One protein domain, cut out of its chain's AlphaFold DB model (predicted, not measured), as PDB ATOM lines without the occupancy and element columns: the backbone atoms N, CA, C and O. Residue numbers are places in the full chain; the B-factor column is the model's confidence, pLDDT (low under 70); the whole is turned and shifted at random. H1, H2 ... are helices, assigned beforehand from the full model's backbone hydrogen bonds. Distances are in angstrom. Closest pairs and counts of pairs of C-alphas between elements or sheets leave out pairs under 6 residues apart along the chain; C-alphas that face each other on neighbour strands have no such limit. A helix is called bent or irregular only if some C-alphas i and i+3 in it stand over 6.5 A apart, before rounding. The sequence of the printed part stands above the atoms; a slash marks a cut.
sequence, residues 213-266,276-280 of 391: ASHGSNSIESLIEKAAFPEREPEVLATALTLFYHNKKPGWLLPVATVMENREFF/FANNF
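What this domain is: This is residues 213 to 266 and 276 to 280 of the 391 residues of an uncharacterized protein of Candidatus Riflebacteria bacterium GWC2_50_8 (UniProt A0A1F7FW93). Three helices make a small bundle, their centres in a triangle: H2, the longest, has the shorter H1 and H3 beside it, and these two run the same way as each other and opposite to H2. H4, a short helix printed after a cut, lies outside the bundle near Pro 250 of H3. The printed part has 59 residues with four named helices, H1, H2, H3 and H4 in that order along the chain, and no named strand; its class is all helix. It is compact, with a radius of gyration of the C-alphas of 10.8 A, and its rounded outline spans 27 by 26 by 16 A.

How they stand to each other: H2, residues 230 to 247, touches H3, residues 250 to 262, with the C-alphas of Ala 240 and Trp 252 closest at 5.2 A. These two form a helical hairpin at a shallow tilt of 23 degrees, opposite ways. H1, residues 220 to 227, touches H2 with residues 232 to 240 of H2 alone; the closest C-alphas are those of Ala 227 and Glu 233, 5.3 A apart. H1 and H2 also form a helical hairpin, at a shallow tilt of 28 degrees, opposite ways. H1 touches H3 at a shallow tilt of 14 degrees, the same way, with the C-alphas of Ile 224 and Pro 255 closest at 4.8 A. The helix packing is mostly aligned, with the three touching pairs at shallow tilts. H4, residues 276 to 279, is close to H3 but not clearly touching, the closest C-alphas being those of Pro 250 and Asn 279, 6.6 A apart; H4 is apart from H1 and H2. In H1 every O i to N i+4 pair is within hydrogen-bond range, in H2 12 of 14 and in H3 6 of 9, while H4 is too short for such a pair.

Where its parts are: H2 runs 26.0 A from C-alpha 230 at (212.674, 243.344, 323.068) to C-alpha 247 at (231.005, 227.278, 332.019). It is irregular, with C-alphas 231 and 234 7.2 A apart. H3 measures 19.3 A and is irregular, but only just: C-alphas 252 and 255 are 6.52 A apart. H1 measures 10.4 A and begins at C-alpha 220, (220.417, 234.364, 335.327). H4 measures 5.2 A and ends at C-alpha 279, (221.603, 218.258, 332.472).

The domain as a whole: The two C-alphas farthest apart are those of Glu 231 and Asn 278, 31.7 A. Residues 267 to 275 are cut out, and C-alphas 266 and 276 stand 15.5 A apart across the cut. The links from H1 to H2 and from H2 to H3 are tight, with 2 residues each; the link from H3 to H4 is the link across the cut. The mean pLDDT of the printed part is 91.9, and no printed residue is under 70.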
ATOM      1  N   ALA A 213     230.793 239.256 334.158       73.12
ATOM      2  CA  ALA A 213     230.609 238.799 335.532       73.12
ATOM      3  C   ALA A 213     229.342 237.935 335.634       73.12
ATOM      4  O   ALA A 213     228.333 238.266 335.026       73.12
ATOM      5  N   SER A 214     229.373 236.855 336.416       74.62
ATOM      6  CA  SER A 214     228.226 235.954 336.631       74.62
ATOM      7  C   SER A 214     227.293 236.387 337.770       74.62
ATOM      8  O   SER A 214     226.435 235.615 338.190       74.62
ATOM      9  N   HIS A 215     227.490 237.589 338.316       75.44
ATOM     10  CA  HIS A 215     226.793 238.105 339.496       75.44
ATOM     11  C   HIS A 215     226.237 239.511 339.232       75.44
ATOM     12  O   HIS A 215     226.678 240.201 338.311       75.44
ATOM     13  N   GLY A 216     225.287 239.952 340.060       83.06
ATOM     14  CA  GLY A 216     224.671 241.275 339.941       83.06
ATOM     15  C   GLY A 216     223.793 241.395 338.693       83.06
ATOM     16  O   GLY A 216     222.959 240.531 338.441       83.06
ATOM     17  N   SER A 217     224.002 242.441 337.887       82.06
ATOM     18  CA  SER A 217     223.218 242.754 336.674       82.06
ATOM     19  C   SER A 217     223.302 241.713 335.548       82.06
ATOM     20  O   SER A 217     222.600 241.836 334.541       82.06
ATOM     21  N   ASN A 218     224.173 240.719 335.709       86.44
ATOM     22  CA  ASN A 218     224.419 239.635 334.767       86.44
ATOM     23  C   ASN A 218     224.125 238.258 335.395       86.44
ATOM     24  O   ASN A 218     224.660 237.253 334.934       86.44
ATOM     25  N   SER A 219     223.314 238.192 336.459       91.44
ATOM     26  CA  SER A 219     222.791 236.917 336.971       91.44
ATOM     27  C   SER A 219     221.725 236.336 336.033       91.44
ATOM     28  O   SER A 219     221.140 237.058 335.224       91.44
ATOM     29  N   ILE A 220     221.443 235.033 336.145       93.44
ATOM     30  CA  ILE A 220     220.417 234.364 335.327       93.44
ATOM     31  C   ILE A 220     219.052 235.040 335.518       93.44
ATOM     32  O   ILE A 220     218.368 235.321 334.540       93.44
ATOM     33  N   GLU A 221     218.689 235.360 336.759       93.25
ATOM     34  CA  GLU A 221     217.424 236.002 337.124       93.25
ATOM     35  C   GLU A 221     217.316 237.395 336.496       93.25
ATOM     36  O   GLU A 221     216.335 237.693 335.820       93.25
ATOM     37  N   SER A 222     218.371 238.211 336.621       93.81
ATOM     38  CA  SER A 222     218.402 239.549 336.025       93.81
ATOM     39  C   SER A 222     218.296 239.500 334.498       93.81
ATOM     40  O   SER A 222     217.621 240.331 333.889       93.81
ATOM     41  N   LEU A 223     218.926 238.511 333.855       95.88
ATOM     42  CA  LEU A 223     218.820 238.329 332.408       95.88
ATOM     43  C   LEU A 223     217.425 237.853 331.976       95.88
ATOM     44  O   LEU A 223     216.962 238.277 330.921       95.88
ATOM     45  N   ILE A 224     216.737 237.022 332.770       94.62
ATOM     46  CA  ILE A 224     215.340 236.629 332.510       94.62
ATOM     47  C   ILE A 224     214.417 237.852 332.584       94.62
ATOM     48  O   ILE A 224     213.585 238.034 331.698       94.62
ATOM     49  N   GLU A 225     214.587 238.717 333.586       94.19
ATOM     50  CA  GLU A 225     213.812 239.960 333.707       94.19
ATOM     51  C   GLU A 225     214.068 240.907 332.529       94.19
ATOM     52  O   GLU A 225     213.135 241.461 331.951       94.19
ATOM     53  N   LYS A 226     215.335 241.066 332.124       95.38
ATOM     54  CA  LYS A 226     215.701 241.869 330.947       95.38
ATOM     55  C   LYS A 226     215.120 241.301 329.655       95.38
ATOM     56  O   LYS A 226     214.755 242.086 328.787       95.38
ATOM     57  N   ALA A 227     215.009 239.977 329.531       94.12
ATOM     58  CA  ALA A 227     214.476 239.326 328.337       94.12
ATOM     59  C   ALA A 227     213.006 239.676 328.065       94.12
ATOM     60  O   ALA A 227     212.557 239.509 326.940       94.12
ATOM     61  N   ALA A 228     212.261 240.190 329.052       90.12
ATOM     62  CA  ALA A 228     210.898 240.678 328.846       90.12
ATOM     63  C   ALA A 228     210.816 241.912 327.921       90.12
ATOM     64  O   ALA A 228     209.733 242.239 327.442       90.12
ATOM     65  N   PHE A 229     211.941 242.590 327.672       93.38
ATOM     66  CA  PHE A 229     212.024 243.806 326.871       93.38
ATOM     67  C   PHE A 229     212.757 243.534 325.546       93.38
ATOM     68  O   PHE A 229     213.960 243.243 325.583       93.38
ATOM     69  N   PRO A 230     212.087 243.647 324.379       91.50
ATOM     70  CA  PRO A 230     212.674 243.344 323.068       91.50
ATOM     71  C   PRO A 230     214.011 244.046 322.789       91.50
ATOM     72  O   PRO A 230     214.949 243.445 322.270       91.50
ATOM     73  N   GLU A 231     214.146 245.309 323.193       93.06
ATOM     74  CA  GLU A 231     215.353 246.117 323.012       93.06
ATOM     75  C   GLU A 231     216.565 245.622 323.821       93.06
ATOM     76  O   GLU A 231     217.703 245.972 323.508       93.06
ATOM     77  N   ARG A 232     216.345 244.791 324.849       94.56
ATOM     78  CA  ARG A 232     217.402 244.211 325.692       94.56
ATOM     79  C   ARG A 232     217.757 242.778 325.311       94.56
ATOM     80  O   ARG A 232     218.772 242.262 325.779       94.56
ATOM     81  N   GLU A 233     216.976 242.132 324.449       95.06
ATOM     82  CA  GLU A 233     217.237 240.757 324.009       95.06
ATOM     83  C   GLU A 233     218.651 240.554 323.436       95.06
ATOM     84  O   GLU A 233     219.263 239.535 323.767       95.06
ATOM     85  N   PRO A 234     219.239 241.485 322.651       94.94
ATOM     86  CA  PRO A 234     220.609 241.318 322.166       94.94
ATOM     87  C   PRO A 234     221.652 241.227 323.292       94.94
ATOM     88  O   PRO A 234     222.580 240.420 323.213       94.94
ATOM     89  N   GLU A 235     221.495 242.018 324.361       94.69
ATOM     90  CA  GLU A 235     222.362 241.974 325.549       94.69
ATOM     91  C   GLU A 235     222.207 240.643 326.297       94.69
ATOM     92  O   GLU A 235     223.200 240.032 326.713       94.69
ATOM     93  N   VAL A 236     220.961 240.178 326.431       96.50
ATOM     94  CA  VAL A 236     220.634 238.893 327.054       96.50
ATOM     95  C   VAL A 236     221.277 237.746 326.282       96.50
ATOM     96  O   VAL A 236     222.004 236.951 326.876       96.50
ATOM     97  N   LEU A 237     221.078 237.688 324.961       96.75
ATOM     98  CA  LEU A 237     221.661 236.661 324.096       96.75
ATOM     99  C   LEU A 237     223.192 236.682 324.153       96.75
ATOM    100  O   LEU A 237     223.806 235.627 324.317       96.75
ATOM    101  N   ALA A 238     223.810 237.863 324.067       95.06
ATOM    102  CA  ALA A 238     225.260 238.022 324.149       95.06
ATOM    103  C   ALA A 238     225.839 237.429 325.439       95.06
ATOM    104  O   ALA A 238     226.769 236.616 325.404       95.06
ATOM    105  N   THR A 239     225.270 237.822 326.578       95.38
ATOM    106  CA  THR A 239     225.781 237.461 327.903       95.38
ATOM    107  C   THR A 239     225.512 235.992 328.213       95.38
ATOM    108  O   THR A 239     226.430 235.255 328.577       95.38
ATOM    109  N   ALA A 240     224.273 235.545 328.005       96.19
ATOM    110  CA  ALA A 240     223.831 234.199 328.338       96.19
ATOM    111  C   ALA A 240     224.543 233.129 327.492       96.19
ATOM    112  O   ALA A 240     225.079 232.166 328.044       96.19
ATOM    113  N   LEU A 241     224.649 233.325 326.170       96.19
ATOM    114  CA  LEU A 241     225.363 232.388 325.294       96.19
ATOM    115  C   LEU A 241     226.858 232.337 325.621       96.19
ATOM    116  O   LEU A 241     227.431 231.252 325.710       96.19
ATOM    117  N   THR A 242     227.488 233.492 325.851       94.56
ATOM    118  CA  THR A 242     228.911 233.554 326.221       94.56
ATOM    119  C   THR A 242     229.181 232.791 327.519       94.56
ATOM    120  O   THR A 242     230.113 231.985 327.589       94.56
ATOM    121  N   LEU A 243     228.343 232.986 328.542       93.75
ATOM    122  CA  LEU A 243     228.487 232.289 329.819       93.75
ATOM    123  C   LEU A 243     228.209 230.792 329.691       93.75
ATOM    124  O   LEU A 243     228.988 230.003 330.226       93.75
ATOM    125  N   PHE A 244     227.194 230.389 328.919       94.19
ATOM    126  CA  PHE A 244     226.943 228.983 328.602       94.19
ATOM    127  C   PHE A 244     228.165 228.323 327.950       94.19
ATOM    128  O   PHE A 244     228.617 227.270 328.402       94.19
ATOM    129  N   TYR A 245     228.755 228.936 326.921       92.50
ATOM    130  CA  TYR A 245     229.921 228.357 326.252       92.50
ATOM    131  C   TYR A 245     231.168 228.336 327.131       92.50
ATOM    132  O   TYR A 245     231.998 227.443 326.948       92.50
ATOM    133  N   HIS A 246     231.286 229.256 328.085       89.81
ATOM    134  CA  HIS A 246     232.389 229.290 329.031       89.81
ATOM    135  C   HIS A 246     232.276 228.207 330.118       89.81
ATOM    136  O   HIS A 246     233.198 227.414 330.293       89.81
ATOM    137  N   ASN A 247     231.150 228.141 330.838       89.56
ATOM    138  CA  ASN A 247     231.005 227.278 332.019       89.56
ATOM    139  C   ASN A 247     230.237 225.970 331.770       89.56
ATOM    140  O   ASN A 247     230.211 225.111 332.649       89.56
ATOM    141  N   LYS A 248     229.616 225.816 330.594       89.75
ATOM    142  CA  LYS A 248     228.819 224.650 330.178       89.75
ATOM    143  C   LYS A 248     227.621 224.337 331.088       89.75
ATOM    144  O   LYS A 248     227.117 223.216 331.058       89.75
ATOM    145  N   LYS A 249     227.140 225.307 331.874       90.81
ATOM    146  CA  LYS A 249     225.969 225.142 332.746       90.81
ATOM    147  C   LYS A 249     224.677 225.451 331.977       90.81
ATOM    148  O   LYS A 249     224.540 226.572 331.484       90.81
ATOM    149  N   PRO A 250     223.700 224.526 331.926       91.88
ATOM    150  CA  PRO A 250     222.468 224.711 331.154       91.88
ATOM    151  C   PRO A 250     221.563 225.825 331.694       91.88
ATOM    152  O   PRO A 250     220.763 226.359 330.939       91.88
ATOM    153  N   GLY A 251     221.724 226.250 332.955       93.00
ATOM    154  CA  GLY A 251     220.975 227.386 333.512       93.00
ATOM    155  C   GLY A 251     221.131 228.684 332.709       93.00
ATOM    156  O   GLY A 251     220.181 229.450 332.601       93.00
ATOM    157  N   TRP A 252     222.275 228.903 332.048       94.62
ATOM    158  CA  TRP A 252     222.470 230.061 331.163       94.62
ATOM    159  C   TRP A 252     221.664 229.990 329.863       94.62
ATOM    160  O   TRP A 252     221.604 230.974 329.137       94.62
ATOM    161  N   LEU A 253     221.017 228.865 329.561       95.69
ATOM    162  CA  LEU A 253     220.093 228.761 328.437       95.69
ATOM    163  C   LEU A 253     218.685 229.249 328.792       95.69
ATOM    164  O   LEU A 253     217.917 229.510 327.875       95.69
ATOM    165  N   LEU A 254     218.344 229.442 330.075       95.50
ATOM    166  CA  LEU A 254     217.037 229.976 330.491       95.50
ATOM    167  C   LEU A 254     216.731 231.352 329.877       95.50
ATOM    168  O   LEU A 254     215.689 231.478 329.236       95.50
ATOM    169  N   PRO A 255     217.611 232.371 329.981       96.50
ATOM    170  CA  PRO A 255     217.347 233.659 329.347       96.50
ATOM    171  C   PRO A 255     217.264 233.551 327.819       96.50
ATOM    172  O   PRO A 255     216.460 234.236 327.195       96.50
ATOM    173  N   VAL A 256     218.055 232.657 327.212       97.06
ATOM    174  CA  VAL A 256     218.023 232.397 325.764       97.06
ATOM    175  C   VAL A 256     216.674 231.812 325.348       97.06
ATOM    176  O   VAL A 256     216.069 232.287 324.392       97.06
ATOM    177  N   ALA A 257     216.180 230.828 326.097       96.12
ATOM    178  CA  ALA A 257     214.881 230.208 325.893       96.12
ATOM    179  C   ALA A 257     213.736 231.225 326.039       96.12
ATOM    180  O   ALA A 257     212.804 231.213 325.239       96.12
ATOM    181  N   THR A 258     213.833 232.173 326.977       95.75
ATOM    182  CA  THR A 258     212.852 233.266 327.098       95.75
ATOM    183  C   THR A 258     212.822 234.138 325.841       95.75
ATOM    184  O   THR A 258     211.745 234.419 325.323       95.75
ATOM    185  N   VAL A 259     213.986 234.510 325.295       96.12
ATOM    186  CA  VAL A 259     214.059 235.267 324.030       96.12
ATOM    187  C   VAL A 259     213.496 234.453 322.860       96.12
ATOM    188  O   VAL A 259     212.768 234.989 322.027       96.12
ATOM    189  N   MET A 260     213.797 233.153 322.790       95.25
ATOM    190  CA  MET A 260     213.238 232.263 321.766       95.25
ATOM    191  C   MET A 260     211.711 232.206 321.845       95.25
ATOM    192  O   MET A 260     211.053 232.283 320.814       95.25
ATOM    193  N   GLU A 261     211.142 232.119 323.047       93.38
ATOM    194  CA  GLU A 261     209.694 232.135 323.245       93.38
ATOM    195  C   GLU A 261     209.065 233.475 322.834       93.38
ATOM    196  O   GLU A 261     208.035 233.478 322.162       93.38
ATOM    197  N   ASN A 262     209.679 234.605 323.198       92.38
ATOM    198  CA  ASN A 262     209.192 235.943 322.836       92.38
ATOM    199  C   ASN A 262     209.200 236.175 321.323       92.38
ATOM    200  O   ASN A 262     208.305 236.820 320.786       92.38
ATOM    201  N   ARG A 263     210.195 235.608 320.636       91.69
ATOM    202  CA  ARG A 263     210.314 235.617 319.173       91.69
ATOM    203  C   ARG A 263     209.615 234.430 318.502       91.69
ATOM    204  O   ARG A 263     209.845 234.166 317.324       91.69
ATOM    205  N   GLU A 264     208.797 233.695 319.255       91.06
ATOM    206  CA  GLU A 264     207.953 232.588 318.800       91.06
ATOM    207  C   GLU A 264     208.691 231.368 318.222       91.06
ATOM    208  O   GLU A 264     208.055 230.533 317.580       91.06
ATOM    209  N   PHE A 265     209.999 231.191 318.465       91.62
ATOM    210  CA  PHE A 265     210.839 230.022 318.108       91.62
ATOM    211  C   PHE A 265     210.476 228.746 318.883       91.62
ATOM    212  O   PHE A 265     211.328 228.072 319.452       91.62
ATOM    213  N   PHE A 266     209.188 228.408 318.914       90.56
ATOM    214  CA  PHE A 266     208.616 227.328 319.708       90.56
ATOM    215  C   PHE A 266     209.153 225.938 319.358       90.56
ATOM    216  O   PHE A 266     209.412 225.151 320.265       90.56
ATOM    217  N   PHE A 276     218.475 219.444 326.902       91.12
ATOM    218  CA  PHE A 276     219.133 219.798 328.167       91.12
ATOM    219  C   PHE A 276     218.340 219.426 329.425       91.12
ATOM    220  O   PHE A 276     218.832 219.665 330.528       91.12
ATOM    221  N   ALA A 277     217.160 218.809 329.299       85.69
ATOM    222  CA  ALA A 277     216.285 218.486 330.429       85.69
ATOM    223  C   ALA A 277     216.991 217.685 331.541       85.69
ATOM    224  O   ALA A 277     216.782 217.959 332.720       85.69
ATOM    225  N   ASN A 278     217.874 216.753 331.175       87.56
ATOM    226  CA  ASN A 278     218.583 215.885 332.124       87.56
ATOM    227  C   ASN A 278     219.932 216.452 332.599       87.56
ATOM    228  O   ASN A 278     220.649 215.785 333.340       87.56
ATOM    229  N   ASN A 279     220.300 217.661 332.167       89.12
ATOM    230  CA  ASN A 279     221.603 218.258 332.472       89.12
ATOM    231  C   ASN A 279     221.549 219.219 333.670       89.12
ATOM    232  O   ASN A 279     222.578 219.770 334.062       89.12
ATOM    233  N   PHE A 280     220.359 219.458 334.221       88.88
ATOM    234  CA  PHE A 280     220.187 220.231 335.444       88.88
ATOM    235  C   PHE A 280     220.435 219.352 336.671       88.88
ATOM    236  O   PHE A 280     220.188 218.148 336.654       88.88
TER     237      PHE A 280